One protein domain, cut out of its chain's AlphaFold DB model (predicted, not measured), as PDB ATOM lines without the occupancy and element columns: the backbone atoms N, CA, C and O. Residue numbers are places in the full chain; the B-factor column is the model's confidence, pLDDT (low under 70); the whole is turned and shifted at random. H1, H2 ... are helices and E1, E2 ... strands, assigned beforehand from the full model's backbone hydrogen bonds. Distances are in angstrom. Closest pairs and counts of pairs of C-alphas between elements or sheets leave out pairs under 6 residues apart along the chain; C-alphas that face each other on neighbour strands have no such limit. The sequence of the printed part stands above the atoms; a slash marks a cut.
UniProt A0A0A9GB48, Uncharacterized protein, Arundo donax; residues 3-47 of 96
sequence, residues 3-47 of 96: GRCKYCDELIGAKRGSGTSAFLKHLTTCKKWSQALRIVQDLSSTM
ATOM      1  N   GLY A   3     134.966  19.264 -33.980       86.06
ATOM      2  CA  GLY A   3     134.138  18.594 -32.978       86.06
ATOM      3  C   GLY A   3     133.251  19.611 -32.267       86.06
ATOM      4  O   GLY A   3     133.655  20.759 -32.108       86.06
ATOM      5  N   ARG A   4     132.049  19.215 -31.850       90.25
ATOM      6  CA  ARG A   4     131.126  20.086 -31.108       90.25
ATOM      7  C   ARG A   4     131.195  19.763 -29.620       90.25
ATOM      8  O   ARG A   4     131.078  18.596 -29.246       90.25
ATOM      9  N   CYS A   5     131.366  20.771 -28.770       90.81
ATOM     10  CA  CYS A   5     131.244  20.582 -27.328       90.81
ATOM     11  C   CYS A   5     129.785  20.304 -26.948       90.81
ATOM     12  O   CYS A   5     128.913  21.102 -27.256       90.81
ATOM     13  N   LYS A   6     129.513  19.224 -26.212       91.25
ATOM     14  CA  LYS A   6     128.146  18.889 -25.773       91.25
ATOM     15  C   LYS A   6     127.573  19.811 -24.687       91.25
ATOM     16  O   LYS A   6     126.388  19.737 -24.400       91.25
ATOM     17  N   TYR A   7     128.416  20.619 -24.038       90.94
ATOM     18  CA  TYR A   7     127.983  21.517 -22.964       90.94
ATOM     19  C   TYR A   7     127.653  22.905 -23.499       90.94
ATOM     20  O   TYR A   7     126.639  23.477 -23.116       90.94
ATOM     21  N   CYS A   8     128.502  23.463 -24.367       92.50
ATOM     22  CA  CYS A   8     128.335  24.818 -24.899       92.50
ATOM     23  C   CYS A   8     128.069  24.913 -26.396       92.50
ATOM     24  O   CYS A   8     127.929  26.030 -26.880       92.50
ATOM     25  N   ASP A   9     127.994  23.785 -27.101       91.44
ATOM     26  CA  ASP A   9     127.778  23.694 -28.550       91.44
ATOM     27  C   ASP A   9     128.849  24.376 -29.412       91.44
ATOM     28  O   ASP A   9     128.732  24.443 -30.635       91.44
ATOM     29  N   GLU A  10     129.947  24.817 -28.797       90.69
ATOM     30  CA  GLU A  10     131.041  25.477 -29.490       90.69
ATOM     31  C   GLU A  10     131.807  24.495 -30.384       90.69
ATOM     32  O   GLU A  10     132.084  23.346 -30.016       90.69
ATOM     33  N   LEU A  11     132.140  24.959 -31.590       89.94
ATOM     34  CA  LEU A  11     132.869  24.178 -32.580       89.94
ATOM     35  C   LEU A  11     134.371  24.282 -32.329       89.94
ATOM     36  O   LEU A  11     135.005  25.297 -32.606       89.94
ATOM     37  N   ILE A  12     134.957  23.183 -31.876       88.50
ATOM     38  CA  ILE A  12     136.378  23.069 -31.579       88.50
ATOM     39  C   ILE A  12     137.087  22.509 -32.809       88.50
ATOM     40  O   ILE A  12     136.777  21.422 -33.310       88.50
ATOM     41  N   GLY A  13     138.049  23.270 -33.322       83.50
ATOM     42  CA  GLY A  13     138.872  22.853 -34.450       83.50
ATOM     43  C   GLY A  13     139.759  21.661 -34.091       83.50
ATOM     44  O   GLY A  13     140.563  21.737 -33.167       83.50
ATOM     45  N   ALA A  14     139.651  20.580 -34.861       73.75
ATOM     46  CA  ALA A  14     140.552  19.436 -34.798       73.75
ATOM     47  C   ALA A  14     141.495  19.461 -36.013       73.75
ATOM     48  O   ALA A  14     141.069  19.331 -37.174       73.75
ATOM     49  N   LYS A  15     142.790  19.650 -35.738       73.31
ATOM     50  CA  LYS A  15     143.869  19.530 -36.727       73.31
ATOM     51  C   LYS A  15     144.184  18.042 -36.937       73.31
ATOM     52  O   LYS A  15     144.232  17.282 -35.974       73.31
ATOM     53  N   ARG A  16     144.386  17.612 -38.190       61.75
ATOM     54  CA  ARG A  16     144.805  16.227 -38.488       61.75
ATOM     55  C   ARG A  16     146.162  15.979 -37.807       61.75
ATOM     56  O   ARG A  16     147.049  16.814 -37.926       61.75
ATOM     57  N   GLY A  17     146.279  14.895 -37.038       66.56
ATOM     58  CA  GLY A  17     147.470  14.574 -36.232       66.56
ATOM     59  C   GLY A  17     147.538  15.243 -34.851       66.56
ATOM     60  O   GLY A  17     148.408  14.909 -34.055       66.56
ATOM     61  N   SER A  18     146.618  16.154 -34.520       61.47
ATOM     62  CA  SER A  18     146.469  16.695 -33.163       61.47
ATOM     63  C   SER A  18     145.369  15.916 -32.444       61.47
ATOM     64  O   SER A  18     144.235  15.899 -32.914       61.47
ATOM     65  N   GLY A  19     145.703  15.248 -31.337       66.62
ATOM     66  CA  GLY A  19     144.752  14.455 -30.550       66.62
ATOM     67  C   GLY A  19     143.683  15.292 -29.828       66.62
ATOM     68  O   GLY A  19     143.307  16.387 -30.241       66.62
ATOM     69  N   THR A  20     143.213  14.813 -28.679       79.50
ATOM     70  CA  THR A  20     142.147  15.448 -27.875       79.50
ATOM     71  C   THR A  20     142.577  16.728 -27.139       79.50
ATOM     72  O   THR A  20     141.790  17.303 -26.388       79.50
ATOM     73  N   SER A  21     143.795  17.228 -27.370       83.50
ATOM     74  CA  SER A  21     144.391  18.358 -26.643       83.50
ATOM     75  C   SER A  21     143.605  19.665 -26.785       83.50
ATOM     76  O   SER A  21     143.470  20.404 -25.812       83.50
ATOM     77  N   ALA A  22     143.038  19.940 -27.963       84.12
ATOM     78  CA  ALA A  22     142.182  21.110 -28.181       84.12
ATOM     79  C   ALA A  22     140.882  21.026 -27.364       84.12
ATOM     80  O   ALA A  22     140.434  22.018 -26.797       84.12
ATOM     81  N   PHE A  23     140.314  19.825 -27.256       87.25
ATOM     82  CA  PHE A  23     139.113  19.571 -26.467       87.25
ATOM     83  C   PHE A  23     139.397  19.672 -24.966       87.25
ATOM     84  O   PHE A  23     138.621  20.280 -24.237       87.25
ATOM     85  N   LEU A  24     140.539  19.148 -24.512       87.62
ATOM     86  CA  LEU A  24     140.973  19.259 -23.119       87.62
ATOM     87  C   LEU A  24     141.172  20.726 -22.710       87.62
ATOM     88  O   LEU A  24     140.643  21.151 -21.687       87.62
ATOM     89  N   LYS A  25     141.865  21.514 -23.545       89.12
ATOM     90  CA  LYS A  25     142.037  22.963 -23.335       89.12
ATOM     91  C   LYS A  25     140.714  23.726 -23.346       89.12
ATOM     92  O   LYS A  25     140.579  24.719 -22.645       89.12
ATOM     93  N   HIS A  26     139.747  23.291 -24.148       90.94
ATOM     94  CA  HIS A  26     138.414  23.878 -24.119       90.94
ATOM     95  C   HIS A  26     137.687  23.546 -22.811       90.94
ATOM     96  O   HIS A  26     137.093  24.429 -22.204       90.94
ATOM     97  N   LEU A  27     137.732  22.295 -22.341       90.31
ATOM     98  CA  LEU A  27     137.039  21.902 -21.112       90.31
ATOM     99  C   LEU A  27     137.551  22.662 -19.882       90.31
ATOM    100  O   LEU A  27     136.753  22.960 -19.001       90.31
ATOM    101  N   THR A  28     138.830  23.047 -19.821       87.56
ATOM    102  CA  THR A  28     139.339  23.860 -18.701       87.56
ATOM    103  C   THR A  28     138.767  25.281 -18.667       87.56
ATOM    104  O   THR A  28     138.701  25.873 -17.593       87.56
ATOM    105  N   THR A  29     138.324  25.833 -19.801       90.62
ATOM    106  CA  THR A  29     137.765  27.197 -19.903       90.62
ATOM    107  C   THR A  29     136.254  27.227 -20.151       90.62
ATOM    108  O   THR A  29     135.616  28.276 -20.026       90.62
ATOM    109  N   CYS A  30     135.645  26.083 -20.468       93.38
ATOM    110  CA  CYS A  30     134.224  25.966 -20.764       93.38
ATOM    111  C   CYS A  30     133.369  26.232 -19.515       93.38
ATOM    112  O   CYS A  30     133.243  25.388 -18.626       93.38
ATOM    113  N   LYS A  31     132.709  27.397 -19.479       91.19
ATOM    114  CA  LYS A  31     131.851  27.821 -18.357       91.19
ATOM    115  C   LYS A  31     130.695  26.856 -18.074       91.19
ATOM    116  O   LYS A  31     130.357  26.619 -16.922       91.19
ATOM    117  N   LYS A  32     130.085  26.284 -19.116       90.94
ATOM    118  CA  LYS A  32     128.968  25.339 -18.944       90.94
ATOM    119  C   LYS A  32     129.437  23.988 -18.390       90.94
ATOM    120  O   LYS A  32     128.729  23.386 -17.590       90.94
ATOM    121  N   TRP A  33     130.644  23.544 -18.750       90.50
ATOM    122  CA  TRP A  33     131.270  22.371 -18.131       90.50
ATOM    123  C   TRP A  33     131.613  22.627 -16.662       90.50
ATOM    124  O   TRP A  33     131.274  21.807 -15.814       90.50
ATOM    125  N   SER A  34     132.225  23.771 -16.338       87.94
ATOM    126  CA  SER A  34     132.558  24.096 -14.947       87.94
ATOM    127  C   SER A  34     131.311  24.259 -14.078       87.94
ATOM    128  O   SER A  34     131.298  23.793 -12.942       87.94
ATOM    129  N   GLN A  35     130.231  24.834 -14.612       88.19
ATOM    130  CA  GLN A  35     128.942  24.901 -13.924       88.19
ATOM    131  C   GLN A  35     128.343  23.508 -13.682       88.19
ATOM    132  O   GLN A  35     127.916  23.225 -12.566       88.19
ATOM    133  N   ALA A  36     128.365  22.619 -14.680       86.12
ATOM    134  CA  ALA A  36     127.915  21.236 -14.509       86.12
ATOM    135  C   ALA A  36     128.748  20.491 -13.450       86.12
ATOM    136  O   ALA A  36     128.195  19.780 -12.612       86.12
ATOM    137  N   LEU A  37     130.069  20.699 -13.438       85.62
ATOM    138  CA  LEU A  37     130.965  20.113 -12.445       85.62
ATOM    139  C   LEU A  37     130.664  20.626 -11.029       85.62
ATOM    140  O   LEU A  37     130.645  19.835 -10.088       85.62
ATOM    141  N   ARG A  38     130.387  21.929 -10.885       83.06
ATOM    142  CA  ARG A  38     129.992  22.545  -9.610       83.06
ATOM    143  C   ARG A  38     128.681  21.982  -9.087       83.06
ATOM    144  O   ARG A  38     128.628  21.631  -7.924       83.06
ATOM    145  N   ILE A  39     127.665  21.821  -9.936       79.62
ATOM    146  CA  ILE A  39     126.384  21.218  -9.531       79.62
ATOM    147  C   ILE A  39     126.608  19.796  -8.998       79.62
ATOM    148  O   ILE A  39     126.094  19.442  -7.942       79.62
ATOM    149  N   VAL A  40     127.425  18.991  -9.685       77.06
ATOM    150  CA  VAL A  40     127.771  17.636  -9.227       77.06
ATOM    151  C   VAL A  40     128.534  17.668  -7.898       77.06
ATOM    152  O   VAL A  40     128.260  16.852  -7.018       77.06
ATOM    153  N   GLN A  41     129.471  18.604  -7.732       73.75
ATOM    154  CA  GLN A  41     130.207  18.780  -6.478       73.75
ATOM    155  C   GLN A  41     129.291  19.232  -5.335       73.75
ATOM    156  O   GLN A  41     129.361  18.649  -4.254       73.75
ATOM    157  N   ASP A  42     128.398  20.188  -5.580       69.50
ATOM    158  CA  ASP A  42     127.447  20.703  -4.596       69.50
ATOM    159  C   ASP A  42     126.503  19.587  -4.136       69.50
ATOM    160  O   ASP A  42     126.442  19.324  -2.934       69.50
ATOM    161  N   LEU A  43     125.894  18.830  -5.060       63.91
ATOM    162  CA  LEU A  43     125.090  17.643  -4.723       63.91
ATOM    163  C   LEU A  43     125.878  16.622  -3.892       63.91
ATOM    164  O   LEU A  43     125.363  16.055  -2.930       63.91
ATOM    165  N   SER A  44     127.148  16.400  -4.233       58.75
ATOM    166  CA  SER A  44     128.007  15.472  -3.493       58.75
ATOM    167  C   SER A  44     128.442  15.993  -2.116       58.75
ATOM    168  O   SER A  44     128.895  15.213  -1.283       58.75
ATOM    169  N   SER A  45     128.308  17.300  -1.868       54.97
ATOM    170  CA  SER A  45     128.669  17.960  -0.608       54.97
ATOM    171  C   SER A  45     127.495  18.087   0.369       54.97
ATOM    172  O   SER A  45     127.721  18.180   1.579       54.97
ATOM    173  N   THR A  46     126.254  18.045  -0.130       54.06
ATOM    174  CA  THR A  46     125.032  17.955   0.688       54.06
ATOM    175  C   THR A  46     124.886  16.574   1.332       54.06
ATOM    176  O   THR A  46     124.312  16.456   2.407       54.06
ATOM    177  N   MET A  47     125.491  15.542   0.738       50.34
ATOM    178  CA  MET A  47     125.678  14.239   1.369       50.34
ATOM    179  C   MET A  47     127.080  14.174   1.993       50.34
ATOM    180  O   MET A  47     128.029  13.667   1.393       50.34
TER     181      MET A  47
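Overview. This is residues 3 to 47 of the 96 residues of an uncharacterized protein of Arundo donax (UniProt A0A0A9GB48). Picture a small head with a helical arm: in the head the first stretch, residues 3 to 13, folds back on itself beside the short helix H1, and the longer helix H2 leads away from it, with residues 37 to 47 sticking out. At the other end residues 15 to 21, of which 21 belongs to H1, stick out too, and H1 and H2 meet in a corner. The printed part has 45 residues with one named strand and two named helices, in the order E1, H1, H2, and its class is mostly helix. It is loose, with a radius of gyration of the C-alphas of 13.2 A, and its outline is a rod that spans 44 by 17 by 13 A.

Arrangement. Start at residues 3 to 4, which pair antiparallel with residues 11 to 12 of the strand E1, residues 11 to 13. E1 pairs with no named strand. Go on to the helix H1, residues 21 to 29: its closest C-alpha to E1 is that of Phe 23, 6.8 A from that of Ile 12. Next comes the helix H2, residues 31 to 46. H1 and H2 only just touch, and only at the corner by their link, with 3 pairs of C-alphas within 8 A; the closest are those of Leu 27 and Trp 33, 6.5 A apart. H2 touches H1 with residues 33 to 34 alone. Their lines stand at a steep tilt of 62 degrees, and they run the same way. E1 and H2 are apart. In H2 each backbone O i to N i+4 pair is within hydrogen-bond range, and in H1 4 of 5 are.

Along the chain. Find C-alpha 11 at (132.869, 24.178, -32.580), where E1 begins; it ends at Gly 13, 6.4 A on. Look next for C-alpha 21 at (144.391, 18.358, -26.643), from which H1 runs 12.9 A to Thr 29. H2 begins at Lys 31 and runs 22.5 A to C-alpha 46 at (125.032, 17.955, 0.688).

Size, cuts and confidence. Look at Arg 16 and Met 47 for the two C-alphas farthest apart, 44.3 A. From Gly 3 to Met 47 the C-alphas are 35.6 A apart. The printed part has no cut. The link from E1 to H1 is short, with 7 residues, and the link from H1 to H2 is tight, with 1 residue. In the B-factor column the mean pLDDT of the printed part is 80.9, and the model's confidence is under 70 at residues 16 to 19 and 42 to 47.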